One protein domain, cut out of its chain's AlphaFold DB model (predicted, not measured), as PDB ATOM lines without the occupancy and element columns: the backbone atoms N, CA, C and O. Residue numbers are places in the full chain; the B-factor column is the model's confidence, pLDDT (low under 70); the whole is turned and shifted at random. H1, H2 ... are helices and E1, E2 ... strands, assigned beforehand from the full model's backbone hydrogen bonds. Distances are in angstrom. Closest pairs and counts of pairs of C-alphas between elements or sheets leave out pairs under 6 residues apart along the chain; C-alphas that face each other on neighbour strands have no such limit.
ATOM      1  N   VAL A  10     120.316  88.322 133.413       92.31
ATOM      2  CA  VAL A  10     121.164  89.061 134.357       92.31
ATOM      3  C   VAL A  10     121.479  88.146 135.527       92.31
ATOM      4  O   VAL A  10     120.571  87.644 136.186       92.31
ATOM      5  N   TYR A  11     122.766  87.942 135.788       90.12
ATOM      6  CA  TYR A  11     123.245  87.073 136.853       90.12
ATOM      7  C   TYR A  11     124.008  87.882 137.891       90.12
ATOM      8  O   TYR A  11     124.794  88.772 137.562       90.12
ATOM      9  N   ARG A  12     123.800  87.539 139.163       90.06
ATOM     10  CA  ARG A  12     124.571  88.092 140.272       90.06
ATOM     11  C   ARG A  12     125.865  87.301 140.427       90.06
ATOM     12  O   ARG A  12     125.834  86.117 140.756       90.06
ATOM     13  N   LEU A  13     126.997  87.963 140.219       85.25
ATOM     14  CA  LEU A  13     128.330  87.425 140.460       85.25
ATOM     15  C   LEU A  13     128.906  88.054 141.727       85.25
ATOM     16  O   LEU A  13     129.024  89.271 141.822       85.25
ATOM     17  N   SER A  14     129.265  87.220 142.701       85.75
ATOM     18  CA  SER A  14     129.977  87.656 143.904       85.75
ATOM     19  C   SER A  14     131.474  87.463 143.687       85.75
ATOM     20  O   SER A  14     131.956  86.332 143.689       85.75
ATOM     21  N   LEU A  15     132.202  88.561 143.487       80.38
ATOM     22  CA  LEU A  15     133.637  88.574 143.214       80.38
ATOM     23  C   LEU A  15     134.338  89.423 144.279       80.38
ATOM     24  O   LEU A  15     134.011  90.596 144.453       80.38
ATOM     25  N   ASN A  16     135.294  88.836 145.008       82.25
ATOM     26  CA  ASN A  16     136.035  89.499 146.093       82.25
ATOM     27  C   ASN A  16     135.123  90.197 147.127       82.25
ATOM     28  O   ASN A  16     135.387  91.318 147.551       82.25
ATOM     29  N   GLY A  17     134.002  89.563 147.488       83.69
ATOM     30  CA  GLY A  17     133.019  90.118 148.430       83.69
ATOM     31  C   GLY A  17     132.114  91.218 147.854       83.69
ATOM     32  O   GLY A  17     131.175  91.639 148.524       83.69
ATOM     33  N   THR A  18     132.339  91.642 146.608       85.62
ATOM     34  CA  THR A  18     131.492  92.612 145.901       85.62
ATOM     35  C   THR A  18     130.532  91.891 144.962       85.62
ATOM     36  O   THR A  18     130.907  90.945 144.272       85.62
ATOM     37  N   ASN A  19     129.275  92.333 144.932       88.50
ATOM     38  CA  ASN A  19     128.255  91.761 144.060       88.50
ATOM     39  C   ASN A  19     128.092  92.601 142.794       88.50
ATOM     40  O   ASN A  19     127.815  93.793 142.881       88.50
ATOM     41  N   TYR A  20     128.180  91.950 141.638       86.81
ATOM     42  CA  TYR A  20     127.979  92.548 140.325       86.81
ATOM     43  C   TYR A  20     126.783  91.892 139.641       86.81
ATOM     44  O   TYR A  20     126.727  90.668 139.531       86.81
ATOM     45  N   ASN A  21     125.831  92.692 139.167       89.50
ATOM     46  CA  ASN A  21     124.720  92.206 138.348       89.50
ATOM     47  C   ASN A  21     125.104  92.352 136.877       89.50
ATOM     48  O   ASN A  21     125.043  93.447 136.325       89.50
ATOM     49  N   LEU A  22     125.531  91.251 136.262       91.12
ATOM     50  CA  LEU A  22     126.110  91.253 134.924       91.12
ATOM     51  C   LEU A  22     125.195  90.513 133.941       91.12
ATOM     52  O   LEU A  22     124.748  89.400 134.243       91.12
ATOM     53  N   PRO A  23     124.913  91.091 132.762       93.38
ATOM     54  CA  PRO A  23     124.233  90.364 131.707       93.38
ATOM     55  C   PRO A  23     125.126  89.238 131.170       93.38
ATOM     56  O   PRO A  23     126.307  89.432 130.882       93.38
ATOM     57  N   CYS A  24     124.536  88.060 131.023       92.56
ATOM     58  CA  CYS A  24     125.109  86.897 130.369       92.56
ATOM     59  C   CYS A  24     124.300  86.596 129.110       92.56
ATOM     60  O   CYS A  24     123.067  86.546 129.152       92.56
ATOM     61  N   GLU A  25     124.998  86.378 128.004       91.88
ATOM     62  CA  GLU A  25     124.419  85.901 126.759       91.88
ATOM     63  C   GLU A  25     124.875  84.462 126.525       91.88
ATOM     64  O   GLU A  25     126.071  84.187 126.406       91.88
ATOM     65  N   PHE A  26     123.915  83.541 126.495       90.75
ATOM     66  CA  PHE A  26     124.160  82.167 126.094       90.75
ATOM     67  C   PHE A  26     123.915  82.041 124.594       90.75
ATOM     68  O   PHE A  26     122.795  82.240 124.120       90.75
ATOM     69  N   LYS A  27     124.968  81.725 123.846       90.06
ATOM     70  CA  LYS A  27     124.935  81.633 122.389       90.06
ATOM     71  C   LYS A  27     125.874  80.534 121.917       90.06
ATOM     72  O   LYS A  27     127.005  80.437 122.387       90.06
ATOM     73  N   ASP A  28     125.391  79.693 121.006       90.12
ATOM     74  CA  ASP A  28     126.166  78.616 120.380       90.12
ATOM     75  C   ASP A  28     126.863  77.696 121.403       90.12
ATOM     76  O   ASP A  28     128.034  77.352 121.269       90.12
ATOM     77  N   GLY A  29     126.154  77.347 122.486       87.44
ATOM     78  CA  GLY A  29     126.680  76.495 123.560       87.44
ATOM     79  C   GLY A  29     127.667  77.183 124.512       87.44
ATOM     80  O   GLY A  29     128.160  76.545 125.442       87.44
ATOM     81  N   ASN A  30     127.946  78.470 124.310       89.12
ATOM     82  CA  ASN A  30     128.900  79.256 125.081       89.12
ATOM     83  C   ASN A  30     128.194  80.351 125.889       89.12
ATOM     84  O   ASN A  30     127.158  80.872 125.486       89.12
ATOM     85  N   ALA A  31     128.773  80.709 127.035       89.12
ATOM     86  CA  ALA A  31     128.270  81.765 127.911       89.12
ATOM     87  C   ALA A  31     129.225  82.962 127.892       89.12
ATOM     88  O   ALA A  31     130.386  82.837 128.291       89.12
ATOM     89  N   PHE A  32     128.722  84.119 127.475       90.94
ATOM     90  CA  PHE A  32     129.483  85.359 127.364       90.94
ATOM     91  C   PHE A  32     128.988  86.379 128.386       90.94
ATOM     92  O   PHE A  32     127.799  86.682 128.440       90.94
ATOM     93  N   THR A  33     129.897  86.953 129.174       92.38
ATOM     94  CA  THR A  33     129.577  88.152 129.959       92.38
ATOM     95  C   THR A  33     129.492  89.346 129.016       92.38
ATOM     96  O   THR A  33     130.464  89.667 128.334       92.38
ATOM     97  N   VAL A  34     128.360  90.043 129.002       94.38
ATOM     98  CA  VAL A  34     128.202  91.281 128.239       94.38
ATOM     99  C   VAL A  34     128.793  92.428 129.057       94.38
ATOM    100  O   VAL A  34     128.295  92.743 130.135       94.38
ATOM    101  N   ILE A  35     129.856  93.056 128.551       95.69
ATOM    102  CA  ILE A  35     130.517  94.197 129.214       95.69
ATOM    103  C   ILE A  35     130.036  95.558 128.691       95.69
ATOM    104  O   ILE A  35     130.096  96.555 129.407       95.69
ATOM    105  N   LEU A  36     129.538  95.595 127.452       95.75
ATOM    106  CA  LEU A  36     129.010  96.783 126.792       95.75
ATOM    107  C   LEU A  36     127.858  96.384 125.866       95.75
ATOM    108  O   LEU A  36     127.974  95.410 125.123       95.75
ATOM    109  N   ARG A  37     126.770  97.160 125.872       94.88
ATOM    110  CA  ARG A  37     125.671  97.046 124.903       94.88
ATOM    111  C   ARG A  37     125.245  98.429 124.430       94.88
ATOM    112  O   ARG A  37     125.018  99.320 125.247       94.88
ATOM    113  N   ARG A  38     125.116  98.588 123.108       94.25
ATOM    114  CA  ARG A  38     124.578  99.784 122.449       94.25
ATOM    115  C   ARG A  38     123.625  99.363 121.343       94.25
ATOM    116  O   ARG A  38     124.039  98.665 120.426       94.25
ATOM    117  N   TRP A  39     122.370  99.772 121.436       90.94
ATOM    118  CA  TRP A  39     121.356  99.458 120.423       90.94
ATOM    119  C   TRP A  39     120.349 100.593 120.205       90.94
ATOM    120  O   TRP A  39     119.639 100.598 119.204       90.94
ATOM    121  N   SER A  40     120.315 101.580 121.104       91.25
ATOM    122  CA  SER A  40     119.482 102.776 120.976       91.25
ATOM    123  C   SER A  40     120.229 104.019 121.474       91.25
ATOM    124  O   SER A  40     121.318 103.917 122.039       91.25
ATOM    125  N   ASN A  41     119.628 105.197 121.310       90.94
ATOM    126  CA  ASN A  41     120.151 106.458 121.843       90.94
ATOM    127  C   ASN A  41     119.571 106.801 123.234       90.94
ATOM    128  O   ASN A  41     119.535 107.972 123.602       90.94
ATOM    129  N   SER A  42     119.085 105.810 123.999       91.75
ATOM    130  CA  SER A  42     118.388 106.041 125.279       91.75
ATOM    131  C   SER A  42     119.279 106.597 126.395       91.75
ATOM    132  O   SER A  42     118.770 107.247 127.305       91.75
ATOM    133  N   ILE A  43     120.601 106.383 126.330       93.69
ATOM    134  CA  ILE A  43     121.567 106.921 127.298       93.69
ATOM    135  C   ILE A  43     122.798 107.504 126.597       93.69
ATOM    136  O   ILE A  43     123.236 107.016 125.552       93.69
ATOM    137  N   SER A  44     123.402 108.522 127.212       94.00
ATOM    138  CA  SER A  44     124.688 109.065 126.768       94.00
ATOM    139  C   SER A  44     125.838 108.134 127.157       94.00
ATOM    140  O   SER A  44     125.929 107.687 128.300       94.00
ATOM    141  N   PHE A  45     126.753 107.909 126.211       95.69
ATOM    142  CA  PHE A  45     128.073 107.317 126.460       95.69
ATOM    143  C   PHE A  45     129.171 108.386 126.597       95.69
ATOM    144  O   PHE A  45     130.329 108.065 126.844       95.69
ATOM    145  N   ILE A  46     128.828 109.667 126.470       96.38
ATOM    146  CA  ILE A  46     129.701 110.757 126.905       96.38
ATOM    147  C   ILE A  46     129.474 110.890 128.408       96.38
ATOM    148  O   ILE A  46     128.474 111.464 128.836       96.38
ATOM    149  N   GLN A  47     130.352 110.262 129.185       96.81
ATOM    150  CA  GLN A  47     130.234 110.129 130.635       96.81
ATOM    151  C   GLN A  47     131.558 110.473 131.320       96.81
ATOM    152  O   GLN A  47     132.617 110.466 130.691       96.81
ATOM    153  N   SER A  48     131.498 110.770 132.619       98.19
ATOM    154  CA  SER A  48     132.688 111.029 133.432       98.19
ATOM    155  C   SER A  48     133.526 109.763 133.635       98.19
ATOM    156  O   SER A  48     133.030 108.639 133.514       98.19
ATOM    157  N   TRP A  49     134.794 109.942 134.017       98.06
ATOM    158  CA  TRP A  49     135.666 108.829 134.399       98.06
ATOM    159  C   TRP A  49     135.033 107.946 135.481       98.06
ATOM    160  O   TRP A  49     134.986 106.732 135.325       98.06
ATOM    161  N   GLY A  50     134.467 108.554 136.530       98.25
ATOM    162  CA  GLY A  50     133.824 107.811 137.616       98.25
ATOM    163  C   GLY A  50     132.654 106.941 137.143       98.25
ATOM    164  O   GLY A  50     132.467 105.838 137.656       98.25
ATOM    165  N   ALA A  51     131.902 107.374 136.126       97.62
ATOM    166  CA  ALA A  51     130.860 106.542 135.521       97.62
ATOM    167  C   ALA A  51     131.462 105.377 134.718       97.62
ATOM    168  O   ALA A  51     130.962 104.259 134.777       97.62
ATOM    169  N   TYR A  52     132.557 105.601 133.992       97.88
ATOM    170  CA  TYR A  52     133.264 104.517 133.307       97.88
ATOM    171  C   TYR A  52     133.927 103.532 134.276       97.88
ATOM    172  O   TYR A  52     134.001 102.340 133.976       97.88
ATOM    173  N   GLU A  53     134.362 103.984 135.446       96.50
ATOM    174  CA  GLU A  53     134.909 103.121 136.489       96.50
ATOM    175  C   GLU A  53     133.822 102.249 137.135       96.50
ATOM    176  O   GLU A  53     133.983 101.029 137.213       96.50
ATOM    177  N   SER A  54     132.701 102.863 137.529       94.50
ATOM    178  CA  SER A  54     131.607 102.206 138.265       94.50
ATOM    179  C   SER A  54     130.581 101.472 137.393       94.50
ATOM    180  O   SER A  54     129.987 100.501 137.854       94.50
ATOM    181  N   GLY A  55     130.394 101.888 136.141       95.62
ATOM    182  CA  GLY A  55     129.351 101.377 135.250       95.62
ATOM    183  C   GLY A  55     128.139 102.307 135.151       95.62
ATOM    184  O   GLY A  55     127.881 103.133 136.023       95.62
ATOM    185  N   PHE A  56     127.384 102.184 134.058       95.81
ATOM    186  CA  PHE A  56     126.153 102.947 133.833       95.81
ATOM    187  C   PHE A  56     125.213 102.243 132.848       95.81
ATOM    188  O   PHE A  56     125.596 101.317 132.130       95.81
ATOM    189  N   GLY A  57     123.964 102.710 132.792       94.56
ATOM    190  CA  GLY A  57     122.912 102.106 131.977       94.56
ATOM    191  C   GLY A  57     122.228 100.928 132.672       94.56
ATOM    192  O   GLY A  57     122.327 100.769 133.888       94.56
ATOM    193  N   HIS A  58     121.511 100.110 131.903       92.19
ATOM    194  CA  HIS A  58     120.728  98.994 132.431       92.19
ATOM    195  C   HIS A  58     121.112  97.682 131.730       92.19
ATOM    196  O   HIS A  58     121.088  97.646 130.505       92.19
ATOM    197  N   PRO A  59     121.396  96.577 132.450       87.62
ATOM    198  CA  PRO A  59     121.839  95.300 131.868       87.62
ATOM    199  C   PRO A  59     120.958  94.698 130.754       87.62
ATOM    200  O   PRO A  59     121.414  93.859 129.978       87.62
ATOM    201  N   GLN A  60     119.685  95.095 130.683       87.88
ATOM    202  CA  GLN A  60     118.734  94.669 129.645       87.88
ATOM    203  C   GLN A  60     118.566  95.687 128.496       87.88
ATOM    204  O   GLN A  60     117.889  95.380 127.524       87.88
ATOM    205  N   ASP A  61     119.200  96.858 128.574       91.38
ATOM    206  CA  ASP A  61     119.173  97.947 127.582       91.38
ATOM    207  C   ASP A  61     120.633  98.358 127.254       91.38
ATOM    208  O   ASP A  61     121.550  97.536 127.310       91.38
ATOM    209  N   ASN A  62     120.878  99.614 126.883       94.75
ATOM    210  CA  ASN A  62     122.203 100.194 126.767       94.75
ATOM    211  C   ASN A  62     122.926 100.127 128.112       94.75
ATOM    212  O   ASN A  62     122.378 100.495 129.153       94.75
ATOM    213  N   TYR A  63     124.169  99.660 128.079       94.88
ATOM    214  CA  TYR A  63     124.861  99.220 129.280       94.88
ATOM    215  C   TYR A  63     126.377  99.333 129.147       94.88
ATOM    216  O   TYR A  63     126.940  99.027 128.093       94.88
ATOM    217  N   TRP A  64     127.021  99.710 130.249       96.75
ATOM    218  CA  TRP A  64     128.454  99.616 130.482       96.75
ATOM    219  C   TRP A  64     128.704  99.007 131.864       96.75
ATOM    220  O   TRP A  64     128.228  99.536 132.869       96.75
ATOM    221  N   ALA A  65     129.473  97.919 131.920       95.44
ATOM    222  CA  ALA A  65     129.691  97.161 133.154       95.44
ATOM    223  C   ALA A  65     130.546  97.864 134.212       95.44
ATOM    224  O   ALA A  65     130.491  97.479 135.377       95.44
ATOM    225  N   GLY A  66     131.332  98.864 133.817       95.88
ATOM    226  CA  GLY A  66     132.319  99.488 134.691       95.88
ATOM    227  C   GLY A  66     133.681  98.803 134.608       95.88
ATOM    228  O   GLY A  66     133.791  97.573 134.584       95.88
ATOM    229  N   LEU A  67     134.743  99.607 134.576       95.75
ATOM    230  CA  LEU A  67     136.122  99.115 134.550       95.75
ATOM    231  C   LEU A  67     136.460  98.300 135.801       95.75
ATOM    232  O   LEU A  67     137.185  97.317 135.682       95.75
ATOM    233  N   ALA A  68     135.911  98.649 136.970       92.50
ATOM    234  CA  ALA A  68     136.130  97.886 138.197       92.50
ATOM    235  C   ALA A  68     135.615  96.442 138.062       92.50
ATOM    236  O   ALA A  68     136.331  95.491 138.377       92.50
ATOM    237  N   ALA A  69     134.408  96.264 137.511       91.00
ATOM    238  CA  ALA A  69     133.845  94.941 137.255       91.00
ATOM    239  C   ALA A  69     134.673  94.170 136.216       91.00
ATOM    240  O   ALA A  69     135.003  93.005 136.433       91.00
ATOM    241  N   ILE A  70     135.045  94.821 135.107       93.50
ATOM    242  CA  ILE A  70     135.845  94.208 134.036       93.50
ATOM    243  C   ILE A  70     137.210  93.765 134.567       93.50
ATOM    244  O   ILE A  70     137.597  92.624 134.340       93.50
ATOM    245  N   TYR A  71     137.900  94.621 135.323       92.69
ATOM    246  CA  TYR A  71     139.191  94.307 135.929       92.69
ATOM    247  C   TYR A  71     139.107  93.038 136.775       92.69
ATOM    248  O   TYR A  71     139.892  92.110 136.585       92.69
ATOM    249  N   VAL A  72     138.123  92.953 137.672       89.50
ATOM    250  CA  VAL A  72     137.945  91.777 138.528       89.50
ATOM    251  C   VAL A  72     137.616  90.528 137.697       89.50
ATOM    252  O   VAL A  72     138.170  89.462 137.958       89.50
ATOM    253  N   LEU A  73     136.780  90.646 136.660       88.31
ATOM    254  CA  LEU A  73     136.444  89.530 135.767       88.31
ATOM    255  C   LEU A  73     137.654  88.990 134.996       88.31
ATOM    256  O   LEU A  73     137.738  87.783 134.774       88.31
ATOM    257  N   THR A  74     138.571  89.858 134.566       89.75
ATOM    258  CA  THR A  74     139.708  89.470 133.715       89.75
ATOM    259  C   THR A  74     140.983  89.157 134.492       89.75
ATOM    260  O   THR A  74     141.886  88.538 133.941       89.75
ATOM    261  N   THR A  75     141.087  89.572 135.757       87.81
ATOM    262  CA  THR A  75     142.258  89.291 136.610       87.81
ATOM    263  C   THR A  75     142.109  88.038 137.459       87.81
ATOM    264  O   THR A  75     143.103  87.506 137.940       87.81
ATOM    265  N   GLN A  76     140.893  87.504 137.590       72.31
ATOM    266  CA  GLN A  76     140.636  86.215 138.240       72.31
ATOM    267  C   GLN A  76     140.868  85.006 137.317       72.31
ATOM    268  O   GLN A  76     140.303  83.935 137.544       72.31
ATOM    269  N   GLY A  77     141.686  85.166 136.271       57.84
ATOM    270  CA  GLY A  77     142.094  84.069 135.401       57.84
ATOM    271  C   GLY A  77     142.741  82.953 136.220       57.84
ATOM    272  O   GLY A  77     143.809  83.144 136.795       57.84
TER     273      GLY A  77
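This is residues 10 to 77 of the 78 residues of the protein "Fibrinogen C-terminal domain-containing protein" of Biomphalaria glabrata (UniProt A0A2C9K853). A long, narrow meander of three strands, E1 E2 E3, has helix H2 over one face at its E1 and E2 part, while the other half of the domain is made of long links with the short helix H1. In that half, short pairings tie residues 63 to 64 to residues 36 to 37 and to residues 56 to 57, and at the other end residues 26 to 31, the tip of the hairpin of E2 and E3, stick out. The printed part has 68 residues with three named strands and then two named helices, in the order E1 E2 E3 H1 H2; the sheet's order is E1 - E2 - E3, all antiparallel, and the class is mixed, helices and strands. The whole is compact, with a radius of gyration of the C-alphas of 12.3 A and spans of 30 by 29 by 17 A.

E1 is residues 10 to 15, 15.3 A from first to last C-alpha, and begins at C-alpha 10, (121.164, 89.061, 134.357). E2, residues 18 to 27, is the longest strand at 26.8 A. E3 is residues 30 to 33, 10.2 A. H1 is residues 49 to 54, 8.7 A, with C-alpha 49 at (135.666, 108.829, 134.399). H2 is residues 67 to 75, 11.8 A, and ends at C-alpha 75, (142.258, 89.291, 136.610).

E1 and E2 form a hairpin, antiparallel at 134 degrees, with N 11 and O 22 within hydrogen-bond range at 2.9 A. E2 and E3 form a hairpin at 142 degrees, with N 25 and O 32 at 2.9 A. The pairing is staggered: E2 pairs with E1 over its residues 18 to 23 and with E3 over its residues 24 to 27. E1 and E3 are edge strands and apart. H2 is on the sheet at a height of 7.8 A over the sheet; its closest C-alphas to E2 are those of Tyr 20 and Ala 69, 7.0 A. It only just lies over E1, with 3 of its 9 C-alphas, and runs only just slantwise to the strands, at 57 degrees to E1 on the local plane. H1 and H2 touch, closest at the C-alphas of Glu 53 and Leu 67, 4.6 A, at a steep tilt of 56 degrees, the same way. H1 is not on the sheet. In H1 and H2 every O i to N i+4 pair is within hydrogen-bond range.

The C-alphas of Gly 29 and Ser 48, the two farthest apart, are 36.4 A apart. The printed part has no cut. The links E3 to H1, 15 residues, and H1 to H2, 12 residues, are long. The mean pLDDT of the printed part is 91.2, and residue 77 is under 70.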